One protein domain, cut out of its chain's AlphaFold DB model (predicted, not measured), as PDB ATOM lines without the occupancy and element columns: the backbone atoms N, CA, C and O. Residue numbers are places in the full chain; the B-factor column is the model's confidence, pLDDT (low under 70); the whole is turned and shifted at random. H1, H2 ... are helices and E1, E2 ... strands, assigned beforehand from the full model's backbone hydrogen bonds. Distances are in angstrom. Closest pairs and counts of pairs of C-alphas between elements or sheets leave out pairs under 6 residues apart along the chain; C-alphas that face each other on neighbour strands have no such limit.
ATOM      1  N   LEU A 212      72.703  68.664 108.006       97.75
ATOM      2  CA  LEU A 212      71.588  67.718 108.054       97.75
ATOM      3  C   LEU A 212      71.918  66.504 108.924       97.75
ATOM      4  O   LEU A 212      71.174  66.172 109.844       97.75
ATOM      5  N   MET A 213      73.063  65.867 108.664       97.81
ATOM      6  CA  MET A 213      73.523  64.751 109.486       97.81
ATOM      7  C   MET A 213      73.757  65.196 110.938       97.81
ATOM      8  O   MET A 213      73.438  64.451 111.856       97.81
ATOM      9  N   GLN A 214      74.244  66.418 111.177       97.62
ATOM     10  CA  GLN A 214      74.367  66.958 112.538       97.62
ATOM     11  C   GLN A 214      73.015  67.063 113.242       97.62
ATOM     12  O   GLN A 214      72.897  66.621 114.381       97.62
ATOM     13  N   ASP A 215      72.004  67.629 112.579       98.00
ATOM     14  CA  ASP A 215      70.667  67.774 113.154       98.00
ATOM     15  C   ASP A 215      70.054  66.394 113.462       98.00
ATOM     16  O   ASP A 215      69.488  66.203 114.534       98.00
ATOM     17  N   ILE A 216      70.240  65.401 112.584       97.69
ATOM     18  CA  ILE A 216      69.795  64.016 112.816       97.69
ATOM     19  C   ILE A 216      70.517  63.385 114.005       97.69
ATOM     20  O   ILE A 216      69.869  62.813 114.877       97.69
ATOM     21  N   LEU A 217      71.847  63.479 114.060       97.19
ATOM     22  CA  LEU A 217      72.618  62.938 115.177       97.19
ATOM     23  C   LEU A 217      72.174  63.571 116.497       97.19
ATOM     24  O   LEU A 217      71.935  62.847 117.457       97.19
ATOM     25  N   TYR A 218      71.965  64.889 116.507       96.94
ATOM     26  CA  TYR A 218      71.534  65.631 117.686       96.94
ATOM     27  C   TYR A 218      70.185  65.159 118.243       96.94
ATOM     28  O   TYR A 218      70.045  65.032 119.459       96.94
ATOM     29  N   VAL A 219      69.228  64.806 117.371       96.25
ATOM     30  CA  VAL A 219      67.945  64.195 117.779       96.25
ATOM     31  C   VAL A 219      68.164  62.944 118.630       96.25
ATOM     32  O   VAL A 219      67.435  62.722 119.594       96.25
ATOM     33  N   PHE A 220      69.170  62.132 118.302       95.38
ATOM     34  CA  PHE A 220      69.462  60.897 119.029       95.38
ATOM     35  C   PHE A 220      70.438  61.084 120.201       95.38
ATOM     36  O   PHE A 220      70.472  60.234 121.092       95.38
ATOM     37  N   THR A 221      71.243  62.152 120.216       94.38
ATOM     38  CA  THR A 221      72.325  62.324 121.198       94.38
ATOM     39  C   THR A 221      72.044  63.337 122.301       94.38
ATOM     40  O   THR A 221      72.700  63.233 123.336       94.38
ATOM     41  N   LYS A 222      71.111  64.293 122.150       90.88
ATOM     42  CA  LYS A 222      70.905  65.386 123.130       90.88
ATOM     43  C   LYS A 222      70.736  64.895 124.575       90.88
ATOM     44  O   LYS A 222      71.358  65.444 125.479       90.88
ATOM     45  N   ASP A 223      69.983  63.817 124.777       83.75
ATOM     46  CA  ASP A 223      69.716  63.251 126.109       83.75
ATOM     47  C   ASP A 223      70.639  62.064 126.475       83.75
ATOM     48  O   ASP A 223      70.513  61.448 127.538       83.75
ATOM     49  N   ALA A 224      71.595  61.718 125.609       75.94
ATOM     50  CA  ALA A 224      72.453  60.548 125.764       75.94
ATOM     51  C   ALA A 224      73.722  60.859 126.579       75.94
ATOM     52  O   ALA A 224      74.831  60.882 126.053       75.94
ATOM     53  N   ASN A 225      73.576  61.031 127.893       63.59
ATOM     54  CA  ASN A 225      74.677  61.448 128.779       63.59
ATOM     55  C   ASN A 225      75.902  60.502 128.831       63.59
ATOM     56  O   ASN A 225      76.963  60.932 129.275       63.59
ATOM     57  N   THR A 226      75.798  59.225 128.428       66.56
ATOM     58  CA  THR A 226      76.906  58.249 128.579       66.56
ATOM     59  C   THR A 226      77.162  57.334 127.374       66.56
ATOM     60  O   THR A 226      77.934  56.392 127.503       66.56
ATOM     61  N   ASN A 227      76.545  57.567 126.208       84.12
ATOM     62  CA  ASN A 227      76.690  56.688 125.026       84.12
ATOM     63  C   ASN A 227      76.767  57.445 123.688       84.12
ATOM     64  O   ASN A 227      76.571  56.848 122.630       84.12
ATOM     65  N   GLU A 228      77.054  58.746 123.733       90.25
ATOM     66  CA  GLU A 228      77.075  59.638 122.569       90.25
ATOM     67  C   GLU A 228      77.887  59.067 121.394       90.25
ATOM     68  O   GLU A 228      77.346  58.887 120.305       90.25
ATOM     69  N   ASP A 229      79.141  58.668 121.633       91.38
ATOM     70  CA  ASP A 229      80.026  58.094 120.609       91.38
ATOM     71  C   ASP A 229      79.401  56.877 119.893       91.38
ATOM     72  O   ASP A 229      79.462  56.742 118.667       91.38
ATOM     73  N   LYS A 230      78.784  55.971 120.660       92.81
ATOM     74  CA  LYS A 230      78.174  54.751 120.118       92.81
ATOM     75  C   LYS A 230      76.984  55.092 119.224       92.81
ATOM     76  O   LYS A 230      76.880  54.549 118.125       92.81
ATOM     77  N   ILE A 231      76.123  55.998 119.688       94.81
ATOM     78  CA  ILE A 231      74.945  56.459 118.946       94.81
ATOM     79  C   ILE A 231      75.381  57.137 117.650       94.81
ATOM     80  O   ILE A 231      74.849  56.820 116.590       94.81
ATOM     81  N   VAL A 232      76.396  58.004 117.712       95.50
ATOM     82  CA  VAL A 232      76.940  58.670 116.525       95.50
ATOM     83  C   VAL A 232      77.383  57.646 115.481       95.50
ATOM     84  O   VAL A 232      76.944  57.717 114.338       95.50
ATOM     85  N   LEU A 233      78.193  56.649 115.850       94.25
ATOM     86  CA  LEU A 233      78.667  55.636 114.896       94.25
ATOM     87  C   LEU A 233      77.545  54.780 114.299       94.25
ATOM     88  O   LEU A 233      77.627  54.399 113.130       94.25
ATOM     89  N   GLU A 234      76.529  54.446 115.091       95.81
ATOM     90  CA  GLU A 234      75.365  53.687 114.634       95.81
ATOM     91  C   GLU A 234      74.547  54.494 113.618       95.81
ATOM     92  O   GLU A 234      74.316  54.038 112.496       95.81
ATOM     93  N   LYS A 235      74.192  55.732 113.972       96.62
ATOM     94  CA  LYS A 235      73.342  56.598 113.150       96.62
ATOM     95  C   LYS A 235      74.048  57.128 111.906       96.62
ATOM     96  O   LYS A 235      73.413  57.247 110.865       96.62
ATOM     97  N   LEU A 236      75.367  57.326 111.943       96.00
ATOM     98  CA  LEU A 236      76.153  57.605 110.734       96.00
ATOM     99  C   LEU A 236      76.015  56.509 109.675       96.00
ATOM    100  O   LEU A 236      75.973  56.813 108.487       96.00
ATOM    101  N   LYS A 237      75.975  55.238 110.094       96.12
ATOM    102  CA  LYS A 237      75.807  54.108 109.172       96.12
ATOM    103  C   LYS A 237      74.376  54.029 108.658       96.12
ATOM    104  O   LYS A 237      74.179  53.799 107.470       96.12
ATOM    105  N   GLU A 238      73.402  54.231 109.540       97.06
ATOM    106  CA  GLU A 238      71.973  54.224 109.201       97.06
ATOM    107  C   GLU A 238      71.615  55.312 108.179       97.06
ATOM    108  O   GLU A 238      70.909  55.043 107.211       97.06
ATOM    109  N   PHE A 239      72.167  56.516 108.344       96.50
ATOM    110  CA  PHE A 239      71.864  57.690 107.524       96.50
ATOM    111  C   PHE A 239      72.979  58.044 106.526       96.50
ATOM    112  O   PHE A 239      73.062  59.183 106.073       96.50
ATOM    113  N   ILE A 240      73.840  57.093 106.148       94.62
ATOM    114  CA  ILE A 240      75.045  57.366 105.337       94.62
ATOM    115  C   ILE A 240      74.765  58.089 104.007       94.62
ATOM    116  O   ILE A 240      75.596  58.866 103.546       94.62
ATOM    117  N   ASN A 241      73.586  57.875 103.417       94.44
ATOM    118  CA  ASN A 241      73.169  58.476 102.145       94.44
ATOM    119  C   ASN A 241      72.189  59.650 102.316       94.44
ATOM    120  O   ASN A 241      71.552  60.053 101.345       94.44
ATOM    121  N   ILE A 242      72.027  60.193 103.528       95.25
ATOM    122  CA  ILE A 242      70.926  61.123 103.812       95.25
ATOM    123  C   ILE A 242      70.974  62.412 102.990       95.25
ATOM    124  O   ILE A 242      69.922  62.909 102.601       95.25
ATOM    125  N   ASP A 243      72.170  62.905 102.664       91.56
ATOM    126  CA  ASP A 243      72.343  64.104 101.835       91.56
ATOM    127  C   ASP A 243      71.816  63.902 100.400       91.56
ATOM    128  O   ASP A 243      71.458  64.865  99.734       91.56
ATOM    129  N   VAL A 244      71.733  62.657  99.917       91.94
ATOM    130  CA  VAL A 244      71.096  62.325  98.630       91.94
ATOM    131  C   VAL A 244      69.617  62.018  98.840       91.94
ATOM    132  O   VAL A 244      68.758  62.527  98.120       91.94
ATOM    133  N   ASP A 245      69.310  61.200  99.846       93.19
ATOM    134  CA  ASP A 245      67.955  60.723 100.097       93.19
ATOM    135  C   ASP A 245      66.983  61.854 100.432       93.19
ATOM    136  O   ASP A 245      65.807  61.739 100.097       93.19
ATOM    137  N   ILE A 246      67.433  62.933 101.086       93.75
ATOM    138  CA  ILE A 246      66.565  64.047 101.499       93.75
ATOM    139  C   ILE A 246      65.845  64.723 100.321       93.75
ATOM    140  O   ILE A 246      64.747  65.247 100.501       93.75
ATOM    141  N   HIS A 247      66.402  64.635  99.111       89.38
ATOM    142  CA  HIS A 247      65.781  65.161  97.893       89.38
ATOM    143  C   HIS A 247      64.801  64.174  97.232       89.38
ATOM    144  O   HIS A 247      64.117  64.518  96.268       89.38
ATOM    145  N   ASN A 248      64.681  62.947  97.750       88.25
ATOM    146  CA  ASN A 248      63.611  62.027  97.376       88.25
ATOM    147  C   ASN A 248      62.333  62.388  98.148       88.25
ATOM    148  O   ASN A 248      61.997  61.796  99.175       88.25
ATOM    149  N   TYR A 249      61.621  63.397  97.651       83.00
ATOM    150  CA  TYR A 249      60.465  63.973  98.338       83.00
ATOM    151  C   TYR A 249      59.300  62.995  98.518       83.00
ATOM    152  O   TYR A 249      58.579  63.094  99.510       83.00
ATOM    153  N   GLU A 250      59.148  62.019  97.620       83.44
ATOM    154  CA  GLU A 250      58.136  60.963  97.747       83.44
ATOM    155  C   GLU A 250      58.446  60.012  98.909       83.44
ATOM    156  O   GLU A 250      57.527  59.596  99.613       83.44
ATOM    157  N   LYS A 251      59.733  59.721  99.165       90.94
ATOM    158  CA  LYS A 251      60.168  58.853 100.275       90.94
ATOM    159  C   LYS A 251      59.710  59.384 101.634       90.94
ATOM    160  O   LYS A 251      59.304  58.598 102.485       90.94
ATOM    161  N   TYR A 252      59.794  60.698 101.841       93.38
ATOM    162  CA  TYR A 252      59.512  61.328 103.136       93.38
ATOM    163  C   TYR A 252      58.177  62.083 103.186       93.38
ATOM    164  O   TYR A 252      57.748  62.494 104.265       93.38
ATOM    165  N   GLY A 253      57.510  62.283 102.046       94.25
ATOM    166  CA  GLY A 253      56.246  63.015 101.966       94.25
ATOM    167  C   GLY A 253      56.379  64.476 102.405       94.25
ATOM    168  O   GLY A 253      55.568  64.962 103.202       94.25
ATOM    169  N   PHE A 254      57.428  65.174 101.956       96.75
ATOM    170  CA  PHE A 254      57.629  66.585 102.297       96.75
ATOM    171  C   PHE A 254      56.628  67.497 101.577       96.75
ATOM    172  O   PHE A 254      56.303  67.300 100.408       96.75
ATOM    173  N   THR A 255      56.145  68.523 102.277       96.00
ATOM    174  CA  THR A 255      55.341  69.593 101.676       96.00
ATOM    175  C   THR A 255      56.233  70.548 100.883       96.00
ATOM    176  O   THR A 255      57.440  70.619 101.101       96.00
ATOM    177  N   SER A 256      55.648  71.366 100.005       94.69
ATOM    178  CA  SER A 256      56.408  72.390  99.269       94.69
ATOM    179  C   SER A 256      57.124  73.385 100.191       94.69
ATOM    180  O   SER A 256      58.213  73.848  99.868       94.69
ATOM    181  N   GLN A 257      56.538  73.698 101.353       94.62
ATOM    182  CA  GLN A 257      57.163  74.566 102.356       94.62
ATOM    183  C   GLN A 257      58.395  73.901 102.978       94.62
ATOM    184  O   GLN A 257      59.444  74.530 103.090       94.62
ATOM    185  N   GLU A 258      58.286  72.620 103.335       97.19
ATOM    186  CA  GLU A 258      59.400  71.847 103.885       97.19
ATOM    187  C   GLU A 258      60.537  71.697 102.870       97.19
ATOM    188  O   GLU A 258      61.693  71.877 103.237       97.19
ATOM    189  N   ILE A 259      60.219  71.457 101.594       96.69
ATOM    190  CA  ILE A 259      61.210  71.377 100.509       96.69
ATOM    191  C   ILE A 259      62.006  72.683 100.396       96.69
ATOM    192  O   ILE A 259      63.232  72.649 100.358       96.69
ATOM    193  N   ASN A 260      61.339  73.841 100.419       95.62
ATOM    194  CA  ASN A 260      62.032  75.134 100.363       95.62
ATOM    195  C   ASN A 260      62.971  75.342 101.563       95.62
ATOM    196  O   ASN A 260      64.069  75.874 101.403       95.62
ATOM    197  N   VAL A 261      62.557  74.913 102.759       97.12
ATOM    198  CA  VAL A 261      63.402  74.975 103.962       97.12
ATOM    199  C   VAL A 261      64.585  74.006 103.852       97.12
ATOM    200  O   VAL A 261      65.703  74.389 104.183       97.12
ATOM    201  N   ILE A 262      64.377  72.787 103.349       97.25
ATOM    202  CA  ILE A 262      65.441  71.798 103.106       97.25
ATOM    203  C   ILE A 262      66.498  72.366 102.158       97.25
ATOM    204  O   ILE A 262      67.677  72.389 102.509       97.25
ATOM    205  N   GLU A 263      66.074  72.875 101.002       95.75
ATOM    206  CA  GLU A 263      66.968  73.457  99.996       95.75
ATOM    207  C   GLU A 263      67.735  74.665 100.544       95.75
ATOM    208  O   GLU A 263      68.914  74.847 100.252       95.75
ATOM    209  N   PHE A 264      67.100  75.483 101.385       96.62
ATOM    210  CA  PHE A 264      67.768  76.635 101.982       96.62
ATOM    211  C   PHE A 264      68.829  76.241 103.022       96.62
ATOM    212  O   PHE A 264      69.890  76.870 103.080       96.62
ATOM    213  N   LEU A 265      68.544  75.237 103.860       96.38
ATOM    214  CA  LEU A 265      69.385  74.865 105.004       96.38
ATOM    215  C   LEU A 265      70.494  73.874 104.658       96.38
ATOM    216  O   LEU A 265      71.583  73.951 105.228       96.38
ATOM    217  N   TYR A 266      70.213  72.922 103.771       95.69
ATOM    218  CA  TYR A 266      71.066  71.751 103.563       95.69
ATOM    219  C   TYR A 266      71.776  71.742 102.208       95.69
ATOM    220  O   TYR A 266      72.564  70.836 101.943       95.69
ATOM    221  N   THR A 267      71.611  72.797 101.410       92.38
ATOM    222  CA  THR A 267      72.424  73.033 100.215       92.38
ATOM    223  C   THR A 267      73.657  73.860 100.566       92.38
ATOM    224  O   THR A 267      73.579  74.938 101.160       92.38
ATOM    225  N   GLN A 268      74.829  73.338 100.205       90.75
ATOM    226  CA  GLN A 268      76.105  73.991 100.478       90.75
ATOM    227  C   GLN A 268      76.257  75.264  99.632       90.75
ATOM    228  O   GLN A 268      76.071  75.237  98.415       90.75
ATOM    229  N   ARG A 269      76.635  76.378 100.266       90.44
ATOM    230  CA  ARG A 269      76.940  77.639  99.572       90.44
ATOM    231  C   ARG A 269      78.297  77.576  98.869       90.44
ATOM    232  O   ARG A 269      79.121  76.707  99.147       90.44
ATOM    233  N   GLU A 270      78.580  78.569  98.027       86.25
ATOM    234  CA  GLU A 270      79.860  78.686  97.307       86.25
ATOM    235  C   GLU A 270      81.094  78.720  98.224       86.25
ATOM    236  O   GLU A 270      82.161  78.233  97.854       86.25
ATOM    237  N   ASP A 271      80.963  79.272  99.434       83.25
ATOM    238  CA  ASP A 271      82.042  79.325 100.425       83.25
ATOM    239  C   ASP A 271      82.195  78.032 101.244       83.25
ATOM    240  O   ASP A 271      83.045  77.951 102.135       83.25
ATOM    241  N   GLY A 272      81.391  77.012 100.936       85.06
ATOM    242  CA  GLY A 272      81.389  75.715 101.599       85.06
ATOM    243  C   GLY A 272      80.580  75.668 102.900       85.06
ATOM    244  O   GLY A 272      80.397  74.588 103.467       85.06
ATOM    245  N   LEU A 273      80.090  76.806 103.390       91.25
ATOM    246  CA  LEU A 273      79.248  76.862 104.581       91.25
ATOM    247  C   LEU A 273      77.773  76.679 104.208       91.25
ATOM    248  O   LEU A 273      77.416  76.571 103.036       91.25
ATOM    249  N   TYR A 274      76.917  76.634 105.221       94.62
ATOM    250  CA  TYR A 274      75.481  76.432 105.063       94.62
ATOM    251  C   TYR A 274      74.718  77.549 105.768       94.62
ATOM    252  O   TYR A 274      75.207  78.138 106.743       94.62
ATOM    253  N   ASN A 275      73.513  77.837 105.284       95.19
ATOM    254  CA  ASN A 275      72.621  78.748 105.986       95.19
ATOM    255  C   ASN A 275      72.104  78.101 107.274       95.19
ATOM    256  O   ASN A 275      72.083  76.881 107.440       95.19
ATOM    257  N   SER A 276      71.687  78.944 108.204       94.94
ATOM    258  CA  SER A 276      70.982  78.544 109.416       94.94
ATOM    259  C   SER A 276      69.495  78.860 109.310       94.94
ATOM    260  O   SER A 276      69.084  79.672 108.485       94.94
ATOM    261  N   LEU A 277      68.672  78.261 110.175       96.94
ATOM    262  CA  LEU A 277      67.233  78.534 110.188       96.94
ATOM    263  C   LEU A 277      66.936  80.010 110.451       96.94
ATOM    264  O   LEU A 277      66.037  80.584 109.845       96.94
ATOM    265  N   VAL A 278      67.735  80.642 111.312       96.12
ATOM    266  CA  VAL A 278      67.588  82.061 111.638       96.12
ATOM    267  C   VAL A 278      67.903  82.975 110.441       96.12
ATOM    268  O   VAL A 278      67.399  84.093 110.379       96.12
ATOM    269  N   ASP A 279      68.657  82.501 109.439       95.88
ATOM    270  CA  ASP A 279      68.917  83.259 108.206       95.88
ATOM    271  C   ASP A 279      67.680  83.359 107.289       95.88
ATOM    272  O   ASP A 279      67.704  84.145 106.345       95.88
ATOM    273  N   LEU A 280      66.586  82.629 107.560       96.62
ATOM    274  CA  LEU A 280      65.307  82.812 106.854       96.62
ATOM    275  C   LEU A 280      64.547  84.066 107.305       96.62
ATOM    276  O   LEU A 280      63.714  84.574 106.556       96.62
ATOM    277  N   ILE A 281      64.829  84.587 108.504       96.69
ATOM    278  CA  ILE A 281      64.070  85.701 109.094       96.69
ATOM    279  C   ILE A 281      64.045  86.938 108.189       96.69
ATOM    280  O   ILE A 281      62.951  87.430 107.936       96.69
ATOM    281  N   PRO A 282      65.169  87.429 107.629       95.81
ATOM    282  CA  PRO A 282      65.142  88.606 106.759       95.81
ATOM    283  C   PRO A 282      64.281  88.459 105.495       95.81
ATOM    284  O   PRO A 282      63.934  89.469 104.893       95.81
ATOM    285  N   TYR A 283      63.965  87.230 105.076       95.31
ATOM    286  CA  TYR A 283      63.151  86.960 103.889       95.31
ATOM    287  C   TYR A 283      61.657  86.844 104.195       95.31
ATOM    288  O   TYR A 283      60.839  87.042 103.302       95.31
ATOM    289  N   LEU A 284      61.311  86.476 105.431       95.50
ATOM    290  CA  LEU A 284      59.946  86.127 105.832       95.50
ATOM    291  C   LEU A 284      59.342  87.104 106.837       95.50
ATOM    292  O   LEU A 284      58.129  87.137 106.997       95.50
ATOM    293  N   TYR A 285      60.180  87.864 107.538       96.12
ATOM    294  CA  TYR A 285      59.722  88.834 108.511       96.12
ATOM    295  C   TYR A 285      59.043  90.009 107.816       96.12
ATOM    296  O   TYR A 285      59.657  90.727 107.024       96.12
ATOM    297  N   ASP A 286      57.791  90.231 108.191       91.38
ATOM    298  CA  ASP A 286      57.078  91.474 107.972       91.38
ATOM    299  C   ASP A 286      56.647  92.054 109.329       91.38
ATOM    300  O   ASP A 286      56.561  91.353 110.336       91.38
ATOM    301  N   GLU A 287      56.392  93.360 109.383       90.56
ATOM    302  CA  GLU A 287      56.050  94.056 110.633       90.56
ATOM    303  C   GLU A 287      54.696  93.602 111.235       90.56
ATOM    304  O   GLU A 287      54.315  94.057 112.324       90.56
ATOM    305  N   SER A 288      53.953  92.718 110.555       91.06
ATOM    306  CA  SER A 288      52.674  92.186 111.029       91.06
ATOM    307  C   SER A 288      52.828  90.997 111.984       91.06
ATOM    308  O   SER A 288      51.946  90.801 112.821       91.06
ATOM    309  N   ILE A 289      53.955  90.277 111.943       92.69
ATOM    310  CA  ILE A 289      54.255  89.139 112.826       92.69
ATOM    311  C   ILE A 289      55.358  89.477 113.839       92.69
ATOM    312  O   ILE A 289      56.288  90.231 113.556       92.69
ATOM    313  N   ASN A 290      55.280  88.924 115.054       93.50
ATOM    314  CA  ASN A 290      56.377  89.037 116.015       93.50
ATOM    315  C   ASN A 290      57.568  88.159 115.567       93.50
ATOM    316  O   ASN A 290      57.388  87.011 115.170       93.50
ATOM    317  N   ILE A 291      58.800  88.674 115.656       95.88
ATOM    318  CA  ILE A 291      60.010  87.946 115.226       95.88
ATOM    319  C   ILE A 291      60.226  86.620 115.980       95.88
ATOM    320  O   ILE A 291      60.685  85.646 115.385       95.88
ATOM    321  N   ILE A 292      59.891  86.571 117.273       95.56
ATOM    322  CA  ILE A 292      59.985  85.370 118.111       95.56
ATOM    323  C   ILE A 292      58.971  84.333 117.625       95.56
ATOM    324  O   ILE A 292      59.337  83.183 117.404       95.56
ATOM    325  N   GLU A 293      57.721  84.750 117.402       95.31
ATOM    326  CA  GLU A 293      56.658  83.880 116.884       95.31
ATOM    327  C   GLU A 293      57.031  83.300 115.515       95.31
ATOM    328  O   GLU A 293      56.960  82.087 115.315       95.31
ATOM    329  N   LEU A 294      57.520  84.143 114.601       97.00
ATOM    330  CA  LEU A 294      58.018  83.705 113.299       97.00
ATOM    331  C   LEU A 294      59.121  82.647 113.443       97.00
ATOM    332  O   LEU A 294      59.113  81.642 112.730       97.00
ATOM    333  N   TYR A 295      60.075  82.851 114.353       97.25
ATOM    334  CA  TYR A 295      61.175  81.908 114.518       97.25
ATOM    335  C   TYR A 295      60.726  80.569 115.121       97.25
ATOM    336  O   TYR A 295      61.217  79.524 114.695       97.25
ATOM    337  N   GLU A 296      59.754  80.565 116.034       96.00
ATOM    338  CA  GLU A 296      59.162  79.323 116.550       96.00
ATOM    339  C   GLU A 296      58.374  78.562 115.469       96.00
ATOM    340  O   GLU A 296      58.528  77.345 115.355       96.00
ATOM    341  N   ILE A 297      57.641  79.258 114.587       96.44
ATOM    342  CA  ILE A 297      56.998  78.634 113.413       96.44
ATOM    343  C   ILE A 297      58.049  77.952 112.525       96.44
ATOM    344  O   ILE A 297      57.879  76.800 112.118       96.44
ATOM    345  N   LEU A 298      59.167  78.631 112.248       97.88
ATOM    346  CA  LEU A 298      60.267  78.058 111.468       97.88
ATOM    347  C   LEU A 298      60.869  76.820 112.144       97.88
ATOM    348  O   LEU A 298      61.157  75.823 111.469       97.88
ATOM    349  N   LYS A 299      61.041  76.849 113.472       97.69
ATOM    350  CA  LYS A 299      61.509  75.688 114.240       97.69
ATOM    351  C   LYS A 299      60.533  74.527 114.124       97.69
ATOM    352  O   LYS A 299      60.973  73.395 113.947       97.69
ATOM    353  N   ASP A 300      59.232  74.773 114.167       97.69
ATOM    354  CA  ASP A 300      58.232  73.713 114.040       97.69
ATOM    355  C   ASP A 300      58.217  73.071 112.649       97.69
ATOM    356  O   ASP A 300      58.120  71.841 112.551       97.69
ATOM    357  N   VAL A 301      58.439  73.850 111.584       98.19
ATOM    358  CA  VAL A 301      58.670  73.302 110.234       98.19
ATOM    359  C   VAL A 301      59.912  72.407 110.224       98.19
ATOM    360  O   VAL A 301      59.854  71.270 109.746       98.19
ATOM    361  N   LYS A 302      61.027  72.856 110.816       98.19
ATOM    362  CA  LYS A 302      62.254  72.048 110.906       98.19
ATOM    363  C   LYS A 302      62.057  70.770 111.730       98.19
ATOM    364  O   LYS A 302      62.531  69.710 111.321       98.19
ATOM    365  N   LYS A 303      61.318  70.829 112.846       98.25
ATOM    366  CA  LYS A 303      60.941  69.636 113.624       98.25
ATOM    367  C   LYS A 303      60.151  68.666 112.755       98.25
ATOM    368  O   LYS A 303      60.481  67.488 112.747       98.25
ATOM    369  N   SER A 304      59.153  69.139 112.003       97.88
ATOM    370  CA  SER A 304      58.367  68.295 111.088       97.88
ATOM    371  C   SER A 304      59.251  67.549 110.080       97.88
ATOM    372  O   SER A 304      59.132  66.329 109.947       97.88
ATOM    373  N   ILE A 305      60.208  68.246 109.455       97.94
ATOM    374  CA  ILE A 305      61.185  67.641 108.535       97.94
ATOM    375  C   ILE A 305      61.966  66.518 109.229       97.94
ATOM    376  O   ILE A 305      62.011  65.391 108.736       97.94
ATOM    377  N   LEU A 306      62.548  66.800 110.397       98.00
ATOM    378  CA  LEU A 306      63.356  65.818 111.123       98.00
ATOM    379  C   LEU A 306      62.524  64.635 111.635       98.00
ATOM    380  O   LEU A 306      63.020  63.510 111.609       98.00
ATOM    381  N   ARG A 307      61.258  64.837 112.028       97.62
ATOM    382  CA  ARG A 307      60.334  63.739 112.376       97.62
ATOM    383  C   ARG A 307      60.138  62.784 111.204       97.62
ATOM    384  O   ARG A 307      60.208  61.576 111.395       97.62
ATOM    385  N   LYS A 308      59.926  63.312 109.996       97.12
ATOM    386  CA  LYS A 308      59.727  62.500 108.782       97.12
ATOM    387  C   LYS A 308      60.971  61.694 108.407       97.12
ATOM    388  O   LYS A 308      60.842  60.577 107.920       97.12
ATOM    389  N   ILE A 309      62.161  62.242 108.657       97.00
ATOM    390  CA  ILE A 309      63.431  61.557 108.382       97.00
ATOM    391  C   ILE A 309      63.734  60.489 109.437       97.00
ATOM    392  O   ILE A 309      64.124  59.376 109.098       97.00
ATOM    393  N   THR A 310      63.594  60.840 110.716       96.12
ATOM    394  CA  THR A 310      64.094  60.023 111.835       96.12
ATOM    395  C   THR A 310      63.045  59.099 112.446       96.12
ATOM    396  O   THR A 310      63.403  58.156 113.149       96.12
ATOM    397  N   GLY A 311      61.757  59.379 112.237       95.62
ATOM    398  CA  GLY A 311      60.648  58.698 112.906       95.62
ATOM    399  C   GLY A 311      60.498  59.033 114.397       95.62
ATOM    400  O   GLY A 311      59.631  58.468 115.057       95.62
ATOM    401  N   VAL A 312      61.318  59.931 114.952       95.75
ATOM    402  CA  VAL A 312      61.269  60.308 116.373       95.75
ATOM    403  C   VAL A 312      60.188  61.363 116.594       95.75
ATOM    404  O   VAL A 312      60.195  62.396 115.938       95.75
ATOM    405  N   GLU A 313      59.269  61.151 117.539       91.38
ATOM    406  CA  GLU A 313      58.162  62.091 117.784       91.38
ATOM    407  C   GLU A 313      58.614  63.398 118.455       91.38
ATOM    408  O   GLU A 313      58.223  64.501 118.049       91.38
ATOM    409  N   LYS A 314      59.454  63.293 119.491       92.56
ATOM    410  CA  LYS A 314      59.978  64.446 120.229       92.56
ATOM    411  C   LYS A 314      61.332  64.859 119.653       92.56
ATOM    412  O   LYS A 314      62.341  64.217 119.914       92.56
ATOM    413  N   ILE A 315      61.334  65.944 118.884       95.69
ATOM    414  CA  ILE A 315      62.533  66.492 118.245       95.69
ATOM    415  C   ILE A 315      63.075  67.663 119.062       95.69
ATOM    416  O   ILE A 315      62.408  68.693 119.185       95.69
ATOM    417  N   GLU A 316      64.301  67.513 119.556       93.69
ATOM    418  CA  GLU A 316      65.131  68.624 120.023       93.69
ATOM    419  C   GLU A 316      65.920  69.206 118.842       93.69
ATOM    420  O   GLU A 316      66.387  68.471 117.971       93.69
ATOM    421  N   LEU A 317      66.064  70.534 118.796       95.94
ATOM    422  CA  LEU A 317      66.768  71.230 117.717       95.94
ATOM    423  C   LEU A 317      68.045  71.890 118.222       95.94
ATOM    424  O   LEU A 317      68.055  72.478 119.301       95.94
ATOM    425  N   LEU A 318      69.083  71.905 117.385       94.81
ATOM    426  CA  LEU A 318      70.249  72.769 117.600       94.81
ATOM    427  C   LEU A 318      69.862  74.258 117.585       94.81
ATOM    428  O   LEU A 318      70.445  75.063 118.298       94.81
ATOM    429  N   ASP A 319      68.825  74.622 116.827       94.38
ATOM    430  CA  ASP A 319      68.272  75.981 116.773       94.38
ATOM    431  C   ASP A 319      67.613  76.434 118.092       94.38
ATOM    432  O   ASP A 319      67.266  77.606 118.229       94.38
ATOM    433  N   ASN A 320      67.456  75.546 119.084       92.06
ATOM    434  CA  ASN A 320      67.046  75.939 120.439       92.06
ATOM    435  C   ASN A 320      68.142  76.734 121.172       92.06
ATOM    436  O   ASN A 320      67.829  77.473 122.103       92.06
ATOM    437  N   GLU A 321      69.396  76.616 120.729       90.75
ATOM    438  CA  GLU A 321      70.540  77.366 121.259       90.75
ATOM    439  C   GLU A 321      70.766  78.701 120.515       90.75
ATOM    440  O   GLU A 321      71.728  79.410 120.794       90.75
ATOM    441  N   ILE A 322      69.889  79.059 119.568       92.56
ATOM    442  CA  ILE A 322      69.916  80.323 118.819       92.56
ATOM    443  C   ILE A 322      68.694  81.150 119.217       92.56
ATOM    444  O   ILE A 322      67.573  80.640 119.290       92.56
ATOM    445  N   PHE A 323      68.885  82.450 119.434       91.81
ATOM    446  CA  PHE A 323      67.822  83.348 119.869       91.81
ATOM    447  C   PHE A 323      67.604  84.523 118.919       91.81
ATOM    448  O   PHE A 323      68.506  85.022 118.237       91.81
ATOM    449  N   VAL A 324      66.370  85.013 118.955       94.12
ATOM    450  CA  VAL A 324      65.956  86.313 118.433       94.12
ATOM    451  C   VAL A 324      65.234  87.067 119.537       94.12
ATOM    452  O   VAL A 324      64.757  86.454 120.496       94.12
ATOM    453  N   SER A 325      65.191  88.390 119.443       93.94
ATOM    454  CA  SER A 325      64.624  89.225 120.500       93.94
ATOM    455  C   SER A 325      63.768  90.338 119.911       93.94
ATOM    456  O   SER A 325      64.193  91.021 118.990       93.94
ATOM    457  N   ASP A 326      62.556  90.530 120.416       93.88
ATOM    458  CA  ASP A 326      61.784  91.725 120.077       93.88
ATOM    459  C   ASP A 326      62.186  92.919 120.963       93.88
ATOM    460  O   ASP A 326      63.058  92.808 121.833       93.88
ATOM    461  N   TYR A 327      61.552  94.067 120.732       92.62
ATOM    462  CA  TYR A 327      61.814  95.291 121.483       92.62
ATOM    463  C   TYR A 327      61.642  95.117 122.999       92.62
ATOM    464  O   TYR A 327      62.547  95.468 123.761       92.62
ATOM    465  N   ASP A 328      60.523  94.543 123.445       91.06
ATOM    466  CA  ASP A 328      60.210  94.410 124.871       91.06
ATOM    467  C   ASP A 328      61.234  93.516 125.579       91.06
ATOM    468  O   ASP A 328      61.716  93.838 126.671       91.06
ATOM    469  N   HIS A 329      61.627  92.413 124.944       91.62
ATOM    470  CA  HIS A 329      62.644  91.506 125.467       91.62
ATOM    471  C   HIS A 329      64.041  92.143 125.470       91.62
ATOM    472  O   HIS A 329      64.797  91.971 126.433       91.62
ATOM    473  N   CYS A 330      64.369  92.940 124.448       87.31
ATOM    474  CA  CYS A 330      65.608  93.714 124.404       87.31
ATOM    475  C   CYS A 330      65.689  94.717 125.562       87.31
ATOM    476  O   CYS A 330      66.691  94.745 126.283       87.31
ATOM    477  N   VAL A 331      64.632  95.511 125.775       88.94
ATOM    478  CA  VAL A 331      64.568  96.527 126.839       88.94
ATOM    479  C   VAL A 331      64.664  95.881 128.220       88.94
ATOM    480  O   VAL A 331      65.412  96.355 129.078       88.94
ATOM    481  N   ASN A 332      63.976  94.759 128.425       89.38
ATOM    482  CA  ASN A 332      63.967  94.054 129.707       89.38
ATOM    483  C   ASN A 332      65.188  93.146 129.926       89.38
ATOM    484  O   ASN A 332      65.362  92.601 131.020       89.38
ATOM    485  N   SER A 333      66.064  93.005 128.923       87.06
ATOM    486  CA  SER A 333      67.194  92.067 128.944       87.06
ATOM    487  C   SER A 333      66.751  90.642 129.296       87.06
ATOM    488  O   SER A 333      67.347  89.979 130.153       87.06
ATOM    489  N   THR A 334      65.696  90.166 128.636       90.50
ATOM    490  CA  THR A 334      65.114  88.829 128.816       90.50
ATOM    491  C   THR A 334      65.115  88.041 127.509       90.50
ATOM    492  O   THR A 334      65.045  88.605 126.424       90.50
ATOM    493  N   LEU A 335      65.220  86.718 127.609       84.81
ATOM    494  CA  LEU A 335      64.918  85.789 126.525       84.81
ATOM    495  C   LEU A 335      63.400  85.621 126.391       84.81
ATOM    496  O   LEU A 335      62.664  85.946 127.324       84.81
ATOM    497  N   PHE A 336      62.948  85.059 125.270       81.88
ATOM    498  CA  PHE A 336      61.524  84.834 124.987       81.88
ATOM    499  C   PHE A 336      60.797  83.970 126.034       81.88
ATOM    500  O   PHE A 336      59.587  84.066 126.197       81.88
ATOM    501  N   ASP A 337      61.534  83.131 126.764       79.31
ATOM    502  CA  ASP A 337      61.022  82.289 127.849       79.31
ATOM    503  C   ASP A 337      61.059  82.979 129.229       79.31
ATOM    504  O   ASP A 337      60.888  82.339 130.268       79.31
ATOM    505  N   GLY A 338      61.320  84.289 129.258       78.50
ATOM    506  CA  GLY A 338      61.364  85.113 130.465       78.50
ATOM    507  C   GLY A 338      62.668  85.019 131.265       78.50
ATOM    508  O   GLY A 338      62.840  85.753 132.244       78.50
ATOM    509  N   ARG A 339      63.626  84.161 130.880       85.00
ATOM    510  CA  ARG A 339      64.937  84.104 131.553       85.00
ATOM    511  C   ARG A 339      65.730  85.383 131.298       85.00
ATOM    512  O   ARG A 339      65.724  85.922 130.200       85.00
ATOM    513  N   LYS A 340      66.502  85.848 132.284       88.75
ATOM    514  CA  LYS A 340      67.403  86.998 132.088       88.75
ATOM    515  C   LYS A 340      68.543  86.662 131.125       88.75
ATOM    516  O   LYS A 340      69.218  85.635 131.275       88.75
ATOM    517  N   VAL A 341      68.817  87.580 130.204       85.12
ATOM    518  CA  VAL A 341      70.034  87.570 129.393       85.12
ATOM    519  C   VAL A 341      71.233  87.750 130.320       85.12
ATOM    520  O   VAL A 341      71.266  88.607 131.205       85.12
ATOM    521  N   ASN A 342      72.235  86.905 130.136       83.50
ATOM    522  CA  ASN A 342      73.472  86.900 130.892       83.50
ATOM    523  C   ASN A 342      74.669  86.831 129.933       83.50
ATOM    524  O   ASN A 342      74.526  86.753 128.715       83.50
ATOM    525  N   LYS A 343      75.889  86.863 130.477       76.88
ATOM    526  CA  LYS A 343      77.112  86.850 129.656       76.88
ATOM    527  C   LYS A 343      77.256  85.608 128.767       76.88
ATOM    528  O   LYS A 343      78.009  85.674 127.807       76.88
ATOM    529  N   ARG A 344      76.591  84.494 129.098       73.06
ATOM    530  CA  ARG A 344      76.669  83.241 128.336       73.06
ATOM    531  C   ARG A 344      75.771  83.271 127.106       73.06
ATOM    532  O   ARG A 344      76.265  82.940 126.046       73.06
ATOM    533  N   ASN A 345      74.513  83.693 127.242       80.19
ATOM    534  CA  ASN A 345      73.523  83.624 126.154       80.19
ATOM    535  C   ASN A 345      73.387  84.914 125.333       80.19
ATOM    536  O   ASN A 345      72.758  84.911 124.282       80.19
ATOM    537  N   LYS A 346      73.990  86.029 125.770       84.00
ATOM    538  CA  LYS A 346      73.959  87.290 125.014       84.00
ATOM    539  C   LYS A 346      74.443  87.117 123.569       84.00
ATOM    540  O   LYS A 346      73.925  87.771 122.673       84.00
ATOM    541  N   TYR A 347      75.452  86.278 123.368       86.25
ATOM    542  CA  TYR A 347      76.069  86.066 122.062       86.25
ATOM    543  C   TYR A 347      75.292  85.098 121.162       86.25
ATOM    544  O   TYR A 347      75.622  84.963 119.984       86.25
ATOM    545  N   ASP A 348      74.259  84.467 121.708       87.75
ATOM    546  CA  ASP A 348      73.410  83.513 121.005       87.75
ATOM    547  C   ASP A 348      72.195  84.234 120.366       87.75
ATOM    548  O   ASP A 348      71.441  83.639 119.603       87.75
ATOM    549  N   ILE A 349      72.024  85.543 120.627       91.25
ATOM    550  CA  ILE A 349      71.022  86.408 119.984       91.25
ATOM    551  C   ILE A 349      71.556  86.904 118.632       91.25
ATOM    552  O   ILE A 349      72.581  87.586 118.574       91.25
ATOM    553  N   ILE A 350      70.841  86.599 117.547       93.88
ATOM    554  CA  ILE A 350      71.288  86.866 116.167       93.88
ATOM    555  C   ILE A 350      70.562  88.050 115.525       93.88
ATOM    556  O   ILE A 350      71.184  88.841 114.810       93.88
ATOM    557  N   PHE A 351      69.267  88.194 115.790       94.75
ATOM    558  CA  PHE A 351      68.455  89.309 115.310       94.75
ATOM    559  C   PHE A 351      67.650  89.919 116.444       94.75
ATOM    560  O   PHE A 351      67.256  89.224 117.385       94.75
ATOM    561  N   PHE A 352      67.367  91.209 116.302       94.50
ATOM    562  CA  PHE A 352      66.381  91.878 117.123       94.50
ATOM    563  C   PHE A 352      65.537  92.881 116.343       94.50
ATOM    564  O   PHE A 352      65.924  93.300 115.250       94.50
ATOM    565  N   THR A 353      64.399  93.271 116.911       95.50
ATOM    566  CA  THR A 353      63.569  94.371 116.404       95.50
ATOM    567  C   THR A 353      63.570  95.551 117.373       95.50
ATOM    568  O   THR A 353      63.691  95.373 118.584       95.50
ATOM    569  N   ASP A 354      63.493  96.771 116.840       92.88
ATOM    570  CA  ASP A 354      63.316  97.986 117.643       92.88
ATOM    571  C   ASP A 354      61.828  98.303 117.897       92.88
ATOM    572  O   ASP A 354      60.938  97.541 117.515       92.88
ATOM    573  N   GLU A 355      61.552  99.427 118.567       92.62
ATOM    574  CA  GLU A 355      60.189  99.882 118.886       92.62
ATOM    575  C   GLU A 355      59.336 100.072 117.621       92.62
ATOM    576  O   GLU A 355      58.126  99.854 117.633       92.62
ATOM    577  N   GLN A 356      59.975 100.429 116.503       92.88
ATOM    578  CA  GLN A 356      59.349 100.579 115.192       92.88
ATOM    579  C   GLN A 356      59.292  99.255 114.416       92.88
ATOM    580  O   GLN A 356      59.018  99.266 113.219       92.88
ATOM    581  N   LYS A 357      59.542  98.114 115.076       92.00
ATOM    582  CA  LYS A 357      59.565  96.765 114.493       92.00
ATOM    583  C   LYS A 357      60.610  96.567 113.393       92.00
ATOM    584  O   LYS A 357      60.553  95.575 112.661       92.00
ATOM    585  N   LYS A 358      61.609  97.442 113.296       94.38
ATOM    586  CA  LYS A 358      62.661  97.325 112.291       94.38
ATOM    587  C   LYS A 358      63.643  96.224 112.675       94.38
ATOM    588  O   LYS A 358      64.273  96.264 113.730       94.38
ATOM    589  N   LEU A 359      63.815  95.261 111.775       96.25
ATOM    590  CA  LEU A 359      64.738  94.143 111.941       96.25
ATOM    591  C   LEU A 359      66.204  94.598 111.852       96.25
ATOM    592  O   LEU A 359      66.616  95.239 110.884       96.25
ATOM    593  N   THR A 360      67.012  94.197 112.833       94.88
ATOM    594  CA  THR A 360      68.458  94.438 112.881       94.88
ATOM    595  C   THR A 360      69.206  93.146 113.201       94.88
ATOM    596  O   THR A 360      68.848  92.411 114.119       94.88
ATOM    597  N   ARG A 361      70.281  92.866 112.454       93.88
ATOM    598  CA  ARG A 361      71.207  91.764 112.755       93.88
ATOM    599  C   ARG A 361      72.243  92.209 113.785       93.88
ATOM    600  O   ARG A 361      72.806  93.297 113.664       93.88
ATOM    601  N   VAL A 362      72.533  91.360 114.764       90.50
ATOM    602  CA  VAL A 362      73.593  91.600 115.751       90.50
ATOM    603  C   VAL A 362      74.961  91.430 115.090       90.50
ATOM    604  O   VAL A 362      75.214  90.455 114.381       90.50
TER     605      VAL A 362
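This is residues 212 to 362 of the 366 residues of an uncharacterized protein of Firmicutes bacterium CAG:582 (UniProt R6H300). A small three-stranded sheet lies at one end of a long helix, H7, which runs along the longest axis of the domain; H6 and the first part of H7 cover one face of this sheet. Toward the other end of H7 lie H1 to H4, with H1 about perpendicular to H7 and H2 beyond H1, while H5 crosses H7 about perpendicular nearer its middle, at residues 301 to 305. Residues 268 to 273, between H5 and H6, stick out as a free loop. The 151 printed residues have nine named helices and three named strands, in the order H1 to H8, E1, H9, E2, E3; the sheet is mixed, in the order E1 E2 E3, and the class is mostly helix. The whole is compact, with a radius of gyration of the C-alphas of 16.9 A and spans of 48 by 37 by 32 A.

The sheet holds E1, residues 323 to 325, E2, residues 349 to 353 and 11.5 A long, and E3, residues 359 to 361, which ends with C-alpha 361 at (71.207, 91.764, 112.755). H7, residues 291 to 310, is 28.4 A long from C-alpha 291 at (60.010, 87.946, 115.226). H6 is residues 277 to 284, H8 318 to 321 and H9 327 to 332. H1, residues 212 to 221, begins with C-alpha 212 at (71.588, 67.718, 108.054) and is 14.2 A long. H2, residues 228 to 238, and H5, residues 256 to 266, are 15.3 A each; H3 is 242 to 245 and H4 249 to 252.

E1 and E2 are parallel, with N 350 and O 323 at 2.9 A. E2 and E3 form an antiparallel hairpin, with N 360 and O 352 at 2.8 A. E1, H9 and E2 make a strand-helix-strand unit, two parallel neighbours with a helix between, with a right-handed crossover; H9 only grazes the sheet. H6 and H7 lie on the same face, giving two layers, helices over a sheet; H7 is over E1, C-alphas 292 and 324 being closest at 6.1 A. H7 touches H6 at a steep tilt of 53 degrees, C-alphas 278 and 295 closest at 7.0 A. With residues 301 to 305 alone it touches H5, about perpendicular at 89 degrees, C-alphas 258 and 305 closest at 6.5 A. H1 touches H2, C-alphas 221 and 228 closest at 5.6 A, and H3, C-alphas 213 and 242 closest at 7.2 A. H4 and H8 are close to H7 but not clearly touching it, at 5.8 A and 7.2 A between closest C-alphas. Every O i to N i+4 pair is within hydrogen-bond range in H5, H7 and H9, against 5 of 6 in H1, 6 of 7 in H2 and 1 of 4 in H6, where 4 of 5 O i to N i+3 pairs are; H3, H4 and H8 are too short for an O i to N i+4 pair.

The C-alphas farthest apart, those of Lys 230 and Gln 356, are 49.8 A apart. The printed part has no cut; the link from H9 to E2, 16 residues, is long. Residues 225 to 226 have pLDDT under 70.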